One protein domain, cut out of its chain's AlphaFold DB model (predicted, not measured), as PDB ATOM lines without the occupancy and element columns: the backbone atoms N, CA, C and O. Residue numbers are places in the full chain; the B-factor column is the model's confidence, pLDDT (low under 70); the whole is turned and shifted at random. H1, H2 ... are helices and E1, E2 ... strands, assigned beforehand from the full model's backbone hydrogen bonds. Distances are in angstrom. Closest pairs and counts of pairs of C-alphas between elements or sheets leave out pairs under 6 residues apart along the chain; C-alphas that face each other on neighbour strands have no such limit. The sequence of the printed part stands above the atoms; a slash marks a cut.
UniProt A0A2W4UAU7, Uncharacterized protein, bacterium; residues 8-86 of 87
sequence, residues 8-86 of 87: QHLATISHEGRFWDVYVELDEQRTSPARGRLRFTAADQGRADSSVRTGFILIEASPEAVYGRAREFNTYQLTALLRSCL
ATOM      1  N   GLN A   8      54.824  42.730 -17.567       87.81
ATOM      2  CA  GLN A   8      54.980  43.574 -18.743       87.81
ATOM      3  C   GLN A   8      54.126  44.825 -18.605       87.81
ATOM      4  O   GLN A   8      52.903  44.726 -18.528       87.81
ATOM      5  N   HIS A   9      54.764  45.999 -18.625       93.12
ATOM      6  CA  HIS A   9      54.059  47.273 -18.770       93.12
ATOM      7  C   HIS A   9      53.328  47.312 -20.117       93.12
ATOM      8  O   HIS A   9      53.902  46.963 -21.153       93.12
ATOM      9  N   LEU A  10      52.055  47.695 -20.081       93.19
ATOM     10  CA  LEU A  10      51.203  47.853 -21.258       93.19
ATOM     11  C   LEU A  10      51.019  49.321 -21.625       93.19
ATOM     12  O   LEU A  10      51.143  49.688 -22.790       93.19
ATOM     13  N   ALA A  11      50.636  50.135 -20.641       94.38
ATOM     14  CA  ALA A  11      50.226  51.513 -20.847       94.38
ATOM     15  C   ALA A  11      50.202  52.281 -19.523       94.38
ATOM     16  O   ALA A  11      50.108  51.692 -18.446       94.38
ATOM     17  N   THR A  12      50.186  53.605 -19.633       94.75
ATOM     18  CA  THR A  12      49.834  54.513 -18.539       94.75
ATOM     19  C   THR A  12      48.517  55.195 -18.902       94.75
ATOM     20  O   THR A  12      48.398  55.783 -19.979       94.75
ATOM     21  N   ILE A  13      47.515  55.101 -18.030       95.00
ATOM     22  CA  ILE A  13      46.177  55.673 -18.235       95.00
ATOM     23  C   ILE A  13      45.863  56.718 -17.164       95.00
ATOM     24  O   ILE A  13      46.430  56.686 -16.073       95.00
ATOM     25  N   SER A  14      44.946  57.641 -17.454       93.62
ATOM     26  CA  SER A  14      44.438  58.601 -16.472       93.62
ATOM     27  C   SER A  14      43.009  58.256 -16.048       93.62
ATOM     28  O   SER A  14      42.148  57.939 -16.872       93.62
ATOM     29  N   HIS A  15      42.749  58.315 -14.744       92.00
ATOM     30  CA  HIS A  15      41.426  58.111 -14.162       92.00
ATOM     31  C   HIS A  15      41.274  58.959 -12.893       92.00
ATOM     32  O   HIS A  15      42.148  58.933 -12.029       92.00
ATOM     33  N   GLU A  16      40.188  59.737 -12.814       88.88
ATOM     34  CA  GLU A  16      39.870  60.633 -11.685       88.88
ATOM     35  C   GLU A  16      41.033  61.547 -11.255       88.88
ATOM     36  O   GLU A  16      41.331  61.720 -10.077       88.88
ATOM     37  N   GLY A  17      41.731  62.129 -12.235       88.19
ATOM     38  CA  GLY A  17      42.860  63.031 -11.979       88.19
ATOM     39  C   GLY A  17      44.137  62.336 -11.493       88.19
ATOM     40  O   GLY A  17      45.101  63.023 -11.163       88.19
ATOM     41  N   ARG A  18      44.178  60.997 -11.474       89.62
ATOM     42  CA  ARG A  18      45.364  60.192 -11.142       89.62
ATOM     43  C   ARG A  18      45.856  59.417 -12.362       89.62
ATOM     44  O   ARG A  18      45.064  59.022 -13.219       89.62
ATOM     45  N   PHE A  19      47.165  59.189 -12.425       92.12
ATOM     46  CA  PHE A  19      47.785  58.319 -13.423       92.12
ATOM     47  C   PHE A  19      47.969  56.911 -12.865       92.12
ATOM     48  O   PHE A  19      48.299  56.743 -11.691       92.12
ATOM     49  N   TRP A  20      47.762  55.921 -13.724       93.75
ATOM     50  CA  TRP A  20      47.832  54.504 -13.401       93.75
ATOM     51  C   TRP A  20      48.670  53.779 -14.442       93.75
ATOM     52  O   TRP A  20      48.339  53.794 -15.628       93.75
ATOM     53  N   ASP A  21      49.725  53.117 -13.991       94.19
ATOM     54  CA  ASP A  21      50.502  52.202 -14.810       94.19
ATOM     55  C   ASP A  21      49.838  50.829 -14.830       94.19
ATOM     56  O   ASP A  21      49.432  50.294 -13.796       94.19
ATOM     57  N   VAL A  22      49.719  50.260 -16.027       95.44
ATOM     58  CA  VAL A  22      49.055  48.981 -16.266       95.44
ATOM     59  C   VAL A  22      50.093  47.932 -16.628       95.44
ATOM     60  O   VAL A  22      50.880  48.123 -17.554       95.44
ATOM     61  N   TYR A  23      50.054  46.801 -15.931       95.44
ATOM     62  CA  TYR A  23      50.938  45.661 -16.147       95.44
ATOM     63  C   TYR A  23      50.136  44.384 -16.403       95.44
ATOM     64  O   TYR A  23      49.067  44.198 -15.823       95.44
ATOM     65  N   VAL A  24      50.674  43.481 -17.218       95.69
ATOM     66  CA  VAL A  24      50.221  42.083 -17.298       95.69
ATOM     67  C   VAL A  24      51.001  41.251 -16.300       95.69
ATOM     68  O   VAL A  24      52.228  41.288 -16.307       95.69
ATOM     69  N   GLU A  25      50.288  40.464 -15.500       94.50
ATOM     70  CA  GLU A  25      50.847  39.417 -14.647       94.50
ATOM     71  C   GLU A  25      50.362  38.047 -15.156       94.50
ATOM     72  O   GLU A  25      49.160  37.860 -15.372       94.50
ATOM     73  N   LEU A  26      51.278  37.088 -15.325       93.38
ATOM     74  CA  LEU A  26      50.957  35.699 -15.671       93.38
ATOM     75  C   LEU A  26      50.707  34.831 -14.429       93.38
ATOM     76  O   LEU A  26      51.274  35.063 -13.362       93.38
ATOM     77  N   ASP A  27      49.890  33.791 -14.587       92.25
ATOM     78  CA  ASP A  27      49.762  32.705 -13.610       92.25
ATOM     79  C   ASP A  27      50.922  31.709 -13.756       92.25
ATOM     80  O   ASP A  27      50.880  30.790 -14.574       92.25
ATOM     81  N   GLU A  28      51.967  31.874 -12.948       84.00
ATOM     82  CA  GLU A  28      53.137  30.983 -12.960       84.00
ATOM     83  C   GLU A  28      52.813  29.552 -12.501       84.00
ATOM     84  O   GLU A  28      53.534  28.614 -12.841       84.00
ATOM     85  N   GLN A  29      51.730  29.361 -11.740       84.12
ATOM     86  CA  GLN A  29      51.345  28.044 -11.224       84.12
ATOM     87  C   GLN A  29      50.634  27.194 -12.283       84.12
ATOM     88  O   GLN A  29      50.482  25.982 -12.109       84.12
ATOM     89  N   ARG A  30      50.183  27.807 -13.386       77.25
ATOM     90  CA  ARG A  30      49.404  27.137 -14.427       77.25
ATOM     91  C   ARG A  30      49.963  27.415 -15.814       77.25
ATOM     92  O   ARG A  30      49.674  28.425 -16.443       77.25
ATOM     93  N   THR A  31      50.678  26.428 -16.338       74.50
ATOM     94  CA  THR A  31      51.341  26.528 -17.643       74.50
ATOM     95  C   THR A  31      50.380  26.378 -18.829       74.50
ATOM     96  O   THR A  31      50.667  26.895 -19.904       74.50
ATOM     97  N   SER A  32      49.241  25.683 -18.674       85.19
ATOM     98  CA  SER A  32      48.282  25.496 -19.774       85.19
ATOM     99  C   SER A  32      46.817  25.309 -19.316       85.19
ATOM    100  O   SER A  32      46.549  24.531 -18.395       85.19
ATOM    101  N   PRO A  33      45.848  25.995 -19.959       89.56
ATOM    102  CA  PRO A  33      46.057  27.218 -20.736       89.56
ATOM    103  C   PRO A  33      46.743  28.291 -19.882       89.56
ATOM    104  O   PRO A  33      46.507  28.355 -18.670       89.56
ATOM    105  N   ALA A  34      47.587  29.102 -20.520       93.25
ATOM    106  CA  ALA A  34      48.251  30.221 -19.873       93.25
ATOM    107  C   ALA A  34      47.201  31.252 -19.453       93.25
ATOM    108  O   ALA A  34      46.243  31.517 -20.185       93.25
ATOM    109  N   ARG A  35      47.359  31.819 -18.259       95.25
ATOM    110  CA  ARG A  35      46.420  32.803 -17.718       95.25
ATOM    111  C   ARG A  35      47.129  34.099 -17.401       95.25
ATOM    112  O   ARG A  35      48.253  34.082 -16.912       95.25
ATOM    113  N   GLY A  36      46.442  35.207 -17.645       94.81
ATOM    114  CA  GLY A  36      46.913  36.541 -17.322       94.81
ATOM    115  C   GLY A  36      45.853  37.375 -16.623       94.81
ATOM    116  O   GLY A  36      44.646  37.186 -16.805       94.81
ATOM    117  N   ARG A  37      46.322  38.325 -15.826       96.25
ATOM    118  CA  ARG A  37      45.512  39.377 -15.213       96.25
ATOM    119  C   ARG A  37      46.197  40.722 -15.391       96.25
ATOM    120  O   ARG A  37      47.397  40.779 -15.652       96.25
ATOM    121  N   LEU A  38      45.433  41.794 -15.229       96.75
ATOM    122  CA  LEU A  38      45.971  43.145 -15.242       96.75
ATOM    123  C   LEU A  38      46.193  43.622 -13.809       96.75
ATOM    124  O   LEU A  38      45.319  43.455 -12.954       96.75
ATOM    125  N   ARG A  39      47.346  44.240 -13.563       95.31
ATOM    126  CA  ARG A  39      47.618  45.028 -12.363       95.31
ATOM    127  C   ARG A  39      47.655  46.499 -12.742       95.31
ATOM    128  O   ARG A  39      48.400  46.886 -13.636       95.31
ATOM    129  N   PHE A  40      46.903  47.305 -12.011       94.38
ATOM    130  CA  PHE A  40      46.941  48.756 -12.088       94.38
ATOM    131  C   PHE A  40      47.656  49.281 -10.854       94.38
ATOM    132  O   PHE A  40      47.258  48.956  -9.736       94.38
ATOM    133  N   THR A  41      48.685  50.092 -11.052       92.19
ATOM    134  CA  THR A  41      49.448  50.722  -9.974       92.19
ATOM    135  C   THR A  41      49.331  52.228 -10.127       92.19
ATOM    136  O   THR A  41      49.636  52.753 -11.196       92.19
ATOM    137  N   ALA A  42      48.876  52.934  -9.093       90.50
ATOM    138  CA  ALA A  42      48.853  54.390  -9.152       90.50
ATOM    139  C   ALA A  42      50.289  54.947  -9.173       90.50
ATOM    140  O   ALA A  42      51.162  54.478  -8.443       90.50
ATOM    141  N   ALA A  43      50.532  55.936 -10.032       80.69
ATOM    142  CA  ALA A  43      51.859  56.508 -10.264       80.69
ATOM    143  C   ALA A  43      52.271  57.568  -9.219       80.69
ATOM    144  O   ALA A  43      53.328  58.191  -9.344       80.69
ATOM    145  N   ASP A  44      51.446  57.826  -8.198       77.62
ATOM    146  CA  ASP A  44      51.780  58.775  -7.143       77.62
ATOM    147  C   ASP A  44      52.851  58.206  -6.205       77.62
ATOM    148  O   ASP A  44      52.676  57.219  -5.487       77.62
ATOM    149  N   GLN A  45      54.011  58.862  -6.238       54.81
ATOM    150  CA  GLN A  45      55.193  58.496  -5.472       54.81
ATOM    151  C   GLN A  45      54.894  58.546  -3.969       54.81
ATOM    152  O   GLN A  45      54.767  59.621  -3.386       54.81
ATOM    153  N   GLY A  46      54.806  57.377  -3.332       53.97
ATOM    154  CA  GLY A  46      54.846  57.259  -1.872       53.97
ATOM    155  C   GLY A  46      53.870  56.264  -1.255       53.97
ATOM    156  O   GLY A  46      54.064  55.891  -0.100       53.97
ATOM    157  N   ARG A  47      52.858  55.785  -1.991       52.50
ATOM    158  CA  ARG A  47      51.901  54.801  -1.462       52.50
ATOM    159  C   ARG A  47      51.988  53.485  -2.229       52.50
ATOM    160  O   ARG A  47      51.215  53.226  -3.148       52.50
ATOM    161  N   ALA A  48      52.913  52.631  -1.789       52.00
ATOM    162  CA  ALA A  48      53.075  51.255  -2.270       52.00
ATOM    163  C   ALA A  48      51.777  50.412  -2.205       52.00
ATOM    164  O   ALA A  48      51.687  49.374  -2.854       52.00
ATOM    165  N   ASP A  49      50.755  50.878  -1.479       56.88
ATOM    166  CA  ASP A  49      49.494  50.164  -1.256       56.88
ATOM    167  C   ASP A  49      48.405  50.386  -2.318       56.88
ATOM    168  O   ASP A  49      47.361  49.745  -2.246       56.88
ATOM    169  N   SER A  50      48.590  51.260  -3.314       75.81
ATOM    170  CA  SER A  50      47.536  51.511  -4.322       75.81
ATOM    171  C   SER A  50      47.723  50.717  -5.616       75.81
ATOM    172  O   SER A  50      47.674  51.266  -6.716       75.81
ATOM    173  N   SER A  51      47.924  49.401  -5.476       88.56
ATOM    174  CA  SER A  51      47.812  48.469  -6.603       88.56
ATOM    175  C   SER A  51      46.501  47.690  -6.533       88.56
ATOM    176  O   SER A  51      46.172  47.108  -5.500       88.56
ATOM    177  N   VAL A  52      45.761  47.654  -7.637       93.06
ATOM    178  CA  VAL A  52      44.553  46.833  -7.785       93.06
ATOM    179  C   VAL A  52      44.734  45.854  -8.934       93.06
ATOM    180  O   VAL A  52      45.488  46.106  -9.873       93.06
ATOM    181  N   ARG A  53      44.081  44.696  -8.840       94.81
ATOM    182  CA  ARG A  53      44.225  43.612  -9.814       94.81
ATOM    183  C   ARG A  53      42.866  43.145 -10.282       94.81
ATOM    184  O   ARG A  53      41.947  43.008  -9.479       94.81
ATOM    185  N   THR A  54      42.780  42.814 -11.561       96.25
ATOM    186  CA  THR A  54      41.652  42.036 -12.067       96.25
ATOM    187  C   THR A  54      41.754  40.588 -11.581       96.25
ATOM    188  O   THR A  54      42.815  40.114 -11.158       96.25
ATOM    189  N   GLY A  55      40.670  39.827 -11.746       95.19
ATOM    190  CA  GLY A  55      40.789  38.372 -11.854       95.19
ATOM    191  C   GLY A  55      41.622  37.959 -13.080       95.19
ATOM    192  O   GLY A  55      42.025  38.798 -13.891       95.19
ATOM    193  N   PHE A  56      41.861  36.659 -13.247       95.12
ATOM    194  CA  PHE A  56      42.469  36.123 -14.468       95.12
ATOM    195  C   PHE A  56      41.465  36.182 -15.623       95.12
ATOM    196  O   PHE A  56      40.648  35.279 -15.792       95.12
ATOM    197  N   ILE A  57      41.505  37.281 -16.375       95.56
ATOM    198  CA  ILE A  57      40.580  37.574 -17.481       95.56
ATOM    199  C   ILE A  57      41.166  37.234 -18.855       95.56
ATOM    200  O   ILE A  57      40.437  37.227 -19.842       95.56
ATOM    201  N   LEU A  58      42.469  36.953 -18.924       95.94
ATOM    202  CA  LEU A  58      43.151  36.494 -20.130       95.94
ATOM    203  C   LEU A  58      43.418  34.999 -19.987       95.94
ATOM    204  O   LEU A  58      44.026  34.579 -19.002       95.94
ATOM    205  N   ILE A  59      42.948  34.199 -20.939       96.06
ATOM    206  CA  ILE A  59      43.143  32.748 -20.963       96.06
ATOM    207  C   ILE A  59      43.500  32.376 -22.393       96.06
ATOM    208  O   ILE A  59      42.634  32.380 -23.259       96.06
ATOM    209  N   GLU A  60      44.767  32.062 -22.629       95.94
ATOM    210  CA  GLU A  60      45.300  31.844 -23.972       95.94
ATOM    211  C   GLU A  60      46.121  30.553 -24.050       95.94
ATOM    212  O   GLU A  60      46.469  29.931 -23.042       95.94
ATOM    213  N   ALA A  61      46.435  30.130 -25.275       93.50
ATOM    214  CA  ALA A  61      47.191  28.902 -25.519       93.50
ATOM    215  C   ALA A  61      48.645  28.969 -25.012       93.50
ATOM    216  O   ALA A  61      49.217  27.930 -24.684       93.50
ATOM    217  N   SER A  62      49.233  30.168 -24.931       92.62
ATOM    218  CA  SER A  62      50.608  30.382 -24.469       92.62
ATOM    219  C   SER A  62      50.778  31.718 -23.727       92.62
ATOM    220  O   SER A  62      49.952  32.622 -23.893       92.62
ATOM    221  N   PRO A  63      51.850  31.878 -22.927       91.81
ATOM    222  CA  PRO A  63      52.213  33.152 -22.302       91.81
ATOM    223  C   PRO A  63      52.329  34.319 -23.294       91.81
ATOM    224  O   PRO A  63      51.830  35.414 -23.046       91.81
ATOM    225  N   GLU A  64      52.935  34.084 -24.456       92.12
ATOM    226  CA  GLU A  64      53.113  35.084 -25.513       92.12
ATOM    227  C   GLU A  64      51.769  35.547 -26.075       92.12
ATOM    228  O   GLU A  64      51.584  36.737 -26.330       92.12
ATOM    229  N   ALA A  65      50.817  34.620 -26.221       94.50
ATOM    230  CA  ALA A  65      49.462  34.932 -26.652       94.50
ATOM    231  C   ALA A  65      48.710  35.771 -25.606       94.50
ATOM    232  O   ALA A  65      48.005  36.703 -25.986       94.50
ATOM    233  N   VAL A  66      48.924  35.528 -24.304       95.31
ATOM    234  CA  VAL A  66      48.392  36.394 -23.235       95.31
ATOM    235  C   VAL A  66      48.907  37.827 -23.393       95.31
ATOM    236  O   VAL A  66      48.111  38.764 -23.375       95.31
ATOM    237  N   TYR A  67      50.217  38.013 -23.588       94.00
ATOM    238  CA  TYR A  67      50.788  39.348 -23.803       94.00
ATOM    239  C   TYR A  67      50.272  40.001 -25.088       94.00
ATOM    240  O   TYR A  67      49.966  41.193 -25.092       94.00
ATOM    241  N   GLY A  68      50.157  39.230 -26.174       95.19
ATOM    242  CA  GLY A  68      49.572  39.687 -27.433       95.19
ATOM    243  C   GLY A  68      48.151  40.204 -27.230       95.19
ATOM    244  O   GLY A  68      47.872  41.359 -27.545       95.19
ATOM    245  N   ARG A  69      47.297  39.400 -26.593       96.38
ATOM    246  CA  ARG A  69      45.914  39.764 -26.291       96.38
ATOM    247  C   ARG A  69      45.816  40.991 -25.391       96.38
ATOM    248  O   ARG A  69      44.977  41.856 -25.611       96.38
ATOM    249  N   ALA A  70      46.681  41.093 -24.387       96.25
ATOM    250  CA  ALA A  70      46.673  42.219 -23.466       96.25
ATOM    251  C   ALA A  70      47.018  43.556 -24.145       96.25
ATOM    252  O   ALA A  70      46.481  44.594 -23.765       96.25
ATOM    253  N   ARG A  71      47.876  43.540 -25.173       95.44
ATOM    254  CA  ARG A  71      48.226  44.734 -25.962       95.44
ATOM    255  C   ARG A  71      47.092  45.231 -26.859       95.44
ATOM    256  O   ARG A  71      47.150  46.365 -27.319       95.44
ATOM    257  N   GLU A  72      46.074  44.411 -27.112       96.56
ATOM    258  CA  GLU A  72      44.902  44.811 -27.899       96.56
ATOM    259  C   GLU A  72      43.924  45.680 -27.095       96.56
ATOM    260  O   GLU A  72      43.037  46.304 -27.682       96.56
ATOM    261  N   PHE A  73      44.068  45.746 -25.765       96.94
ATOM    262  CA  PHE A  73      43.232  46.620 -24.953       96.94
ATOM    263  C   PHE A  73      43.516  48.087 -25.254       96.94
ATOM    264  O   PHE A  73      44.635  48.578 -25.109       96.94
ATOM    265  N   ASN A  74      42.462  48.820 -25.600       96.12
ATOM    266  CA  ASN A  74      42.540  50.268 -25.721       96.12
ATOM    267  C   ASN A  74      42.360  50.957 -24.359       96.12
ATOM    268  O   ASN A  74      41.862  50.373 -23.393       96.12
ATOM    269  N   THR A  75      42.702  52.245 -24.298       95.06
ATOM    270  CA  THR A  75      42.598  53.058 -23.077       95.06
ATOM    271  C   THR A  75      41.206  53.015 -22.448       95.06
ATOM    272  O   THR A  75      41.096  52.917 -21.232       95.06
ATOM    273  N   TYR A  76      40.132  53.038 -23.245       96.00
ATOM    274  CA  TYR A  76      38.765  52.998 -22.718       96.00
ATOM    275  C   TYR A  76      38.469  51.678 -21.989       96.00
ATOM    276  O   TYR A  76      37.925  51.688 -20.884       96.00
ATOM    277  N   GLN A  77      38.866  50.546 -22.573       97.31
ATOM    278  CA  GLN A  77      38.721  49.226 -21.956       97.31
ATOM    279  C   GLN A  77      39.564  49.106 -20.682       97.31
ATOM    280  O   GLN A  77      39.065  48.617 -19.669       97.31
ATOM    281  N   LEU A  78      40.806  49.598 -20.702       97.12
ATOM    282  CA  LEU A  78      41.677  49.604 -19.525       97.12
ATOM    283  C   LEU A  78      41.088  50.450 -18.389       97.12
ATOM    284  O   LEU A  78      41.049  49.996 -17.249       97.12
ATOM    285  N   THR A  79      40.554  51.635 -18.692       96.44
ATOM    286  CA  THR A  79      39.880  52.481 -17.696       96.44
ATOM    287  C   THR A  79      38.614  51.819 -17.150       96.44
ATOM    288  O   THR A  79      38.336  51.920 -15.958       96.44
ATOM    289  N   ALA A  80      37.841  51.112 -17.981       96.62
ATOM    290  CA  ALA A  80      36.666  50.374 -17.519       96.62
ATOM    291  C   ALA A  80      37.036  49.222 -16.565       96.62
ATOM    292  O   ALA A  80      36.360  49.028 -15.555       96.62
ATOM    293  N   LEU A  81      38.124  48.499 -16.852       97.12
ATOM    294  CA  LEU A  81      38.651  47.442 -15.983       97.12
ATOM    295  C   LEU A  81      39.237  47.999 -14.681       97.12
ATOM    296  O   LEU A  81      39.031  47.414 -13.625       97.12
ATOM    297  N   LEU A  82      39.918  49.145 -14.728       95.75
ATOM    298  CA  LEU A  82      40.366  49.831 -13.517       95.75
ATOM    299  C   LEU A  82      39.172  50.165 -12.614       95.75
ATOM    300  O   LEU A  82      39.177  49.816 -11.438       95.75
ATOM    301  N   ARG A  83      38.117  50.768 -13.176       95.31
ATOM    302  CA  ARG A  83      36.899  51.133 -12.435       95.31
ATOM    303  C   ARG A  83      36.222  49.949 -11.755       95.31
ATOM    304  O   ARG A  83      35.643  50.138 -10.696       95.31
ATOM    305  N   SER A  84      36.270  48.752 -12.342       94.62
ATOM    306  CA  SER A  84      35.678  47.558 -11.722       94.62
ATOM    307  C   SER A  84      36.514  46.979 -10.578       94.62
ATOM    308  O   SER A  84      36.016  46.136  -9.837       94.62
ATOM    309  N   CYS A  85      37.774  47.404 -10.447       92.25
ATOM    310  CA  CYS A  85      38.700  46.947  -9.413       92.25
ATOM    311  C   CYS A  85      38.860  47.948  -8.260       92.25
ATOM    312  O   CYS A  85      39.431  47.598  -7.227       92.25
ATOM    313  N   LEU A  86      38.417  49.194  -8.449       90.00
ATOM    314  CA  LEU A  86      38.382  50.197  -7.390       90.00
ATOM    315  C   LEU A  86      37.184  49.930  -6.452       90.00
ATOM    316  O   LEU A  86      36.159  49.435  -6.923       90.00
TER     317      LEU A  86
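AT A GLANCE: This is residues 8 to 86 of the 87 residues of an uncharacterized protein of bacterium (UniProt A0A2W4UAU7). A strongly twisted, antiparallel sheet built on three long strands, E1, E2 and E3, curls round the helix H1, while a second helix, H2, packs on the sheet nearer the far end of E3. Two short strands, E4 and E5, lie beside different stretches of E3, on the side away from E2. The printed part has 79 residues, with five named strands and then two named helices in the order E1 E2 E3 E4 E5 H1 H2, and its class is mixed, helices and strands. The whole is compact, with a radius of gyration of the C-alphas of 12.6 A, yet elongated in outline, spanning 38 by 24 by 19 A.

IN THESE COORDINATES: Find C-alpha 8 at (54.980, 43.574, -18.743); from there E1 runs through residues 8 to 15, over 20.4 A. E2, residues 18 to 26, comes back over 25.5 A, and E3, residues 34 to 42, covers 26.4 A, ending at C-alpha 42 at (48.853, 54.390, -9.152). Read on to the short strands E4, residues 51 to 53, and E5, residues 58 to 60. H1 holds residues 63 to 71 and is 12.8 A long. H2 holds residues 75 to 85, 15.5 A long, and ends at C-alpha 85 at (38.700, 46.947, -9.413).

HOW THE PARTS SIT: Begin with the meander E1 E2 E3 E4, each strand the antiparallel neighbour of the one before. In the hairpin of E1 and E2, look for N 10 and O 22, 2.8 A apart and within hydrogen-bond range. The hairpin of E2 and E3 has N 23 and O 39 at 2.8 A. The sheet is branched at E3: E2 lies on one side of it, E4 and E5 on the other side. The hairpin of E3 and E4 has N 40 and O 52 at 2.8 A, while E3 and E5, also antiparallel, have N 36 and O 58 at 2.8 A. H1 is on the sheet; its closest C-alphas to E3 are those of Pro 63 and Ala 34, 5.5 A apart, and to E5 those of Val 66 and Glu 60, 5.6 A apart. H2 is on the sheet too; the C-alphas of Cys 85 and Val 52 of E4 are its closest pair there, at 6.1 A, and those of Thr 75 and Ile 13 its closest to E1, at 6.6 A. H1 and H2 are apart. In both helices every O i to N i+4 pair is within hydrogen-bond range.

THE WHOLE: The two C-alphas farthest apart are those of Gly 17 and Ser 32, at 38.7 A. The printed part has no cut, and no link is long. Look with care at residues 45 to 49, where the pLDDT is under 70; the mean of the printed part is 90.1.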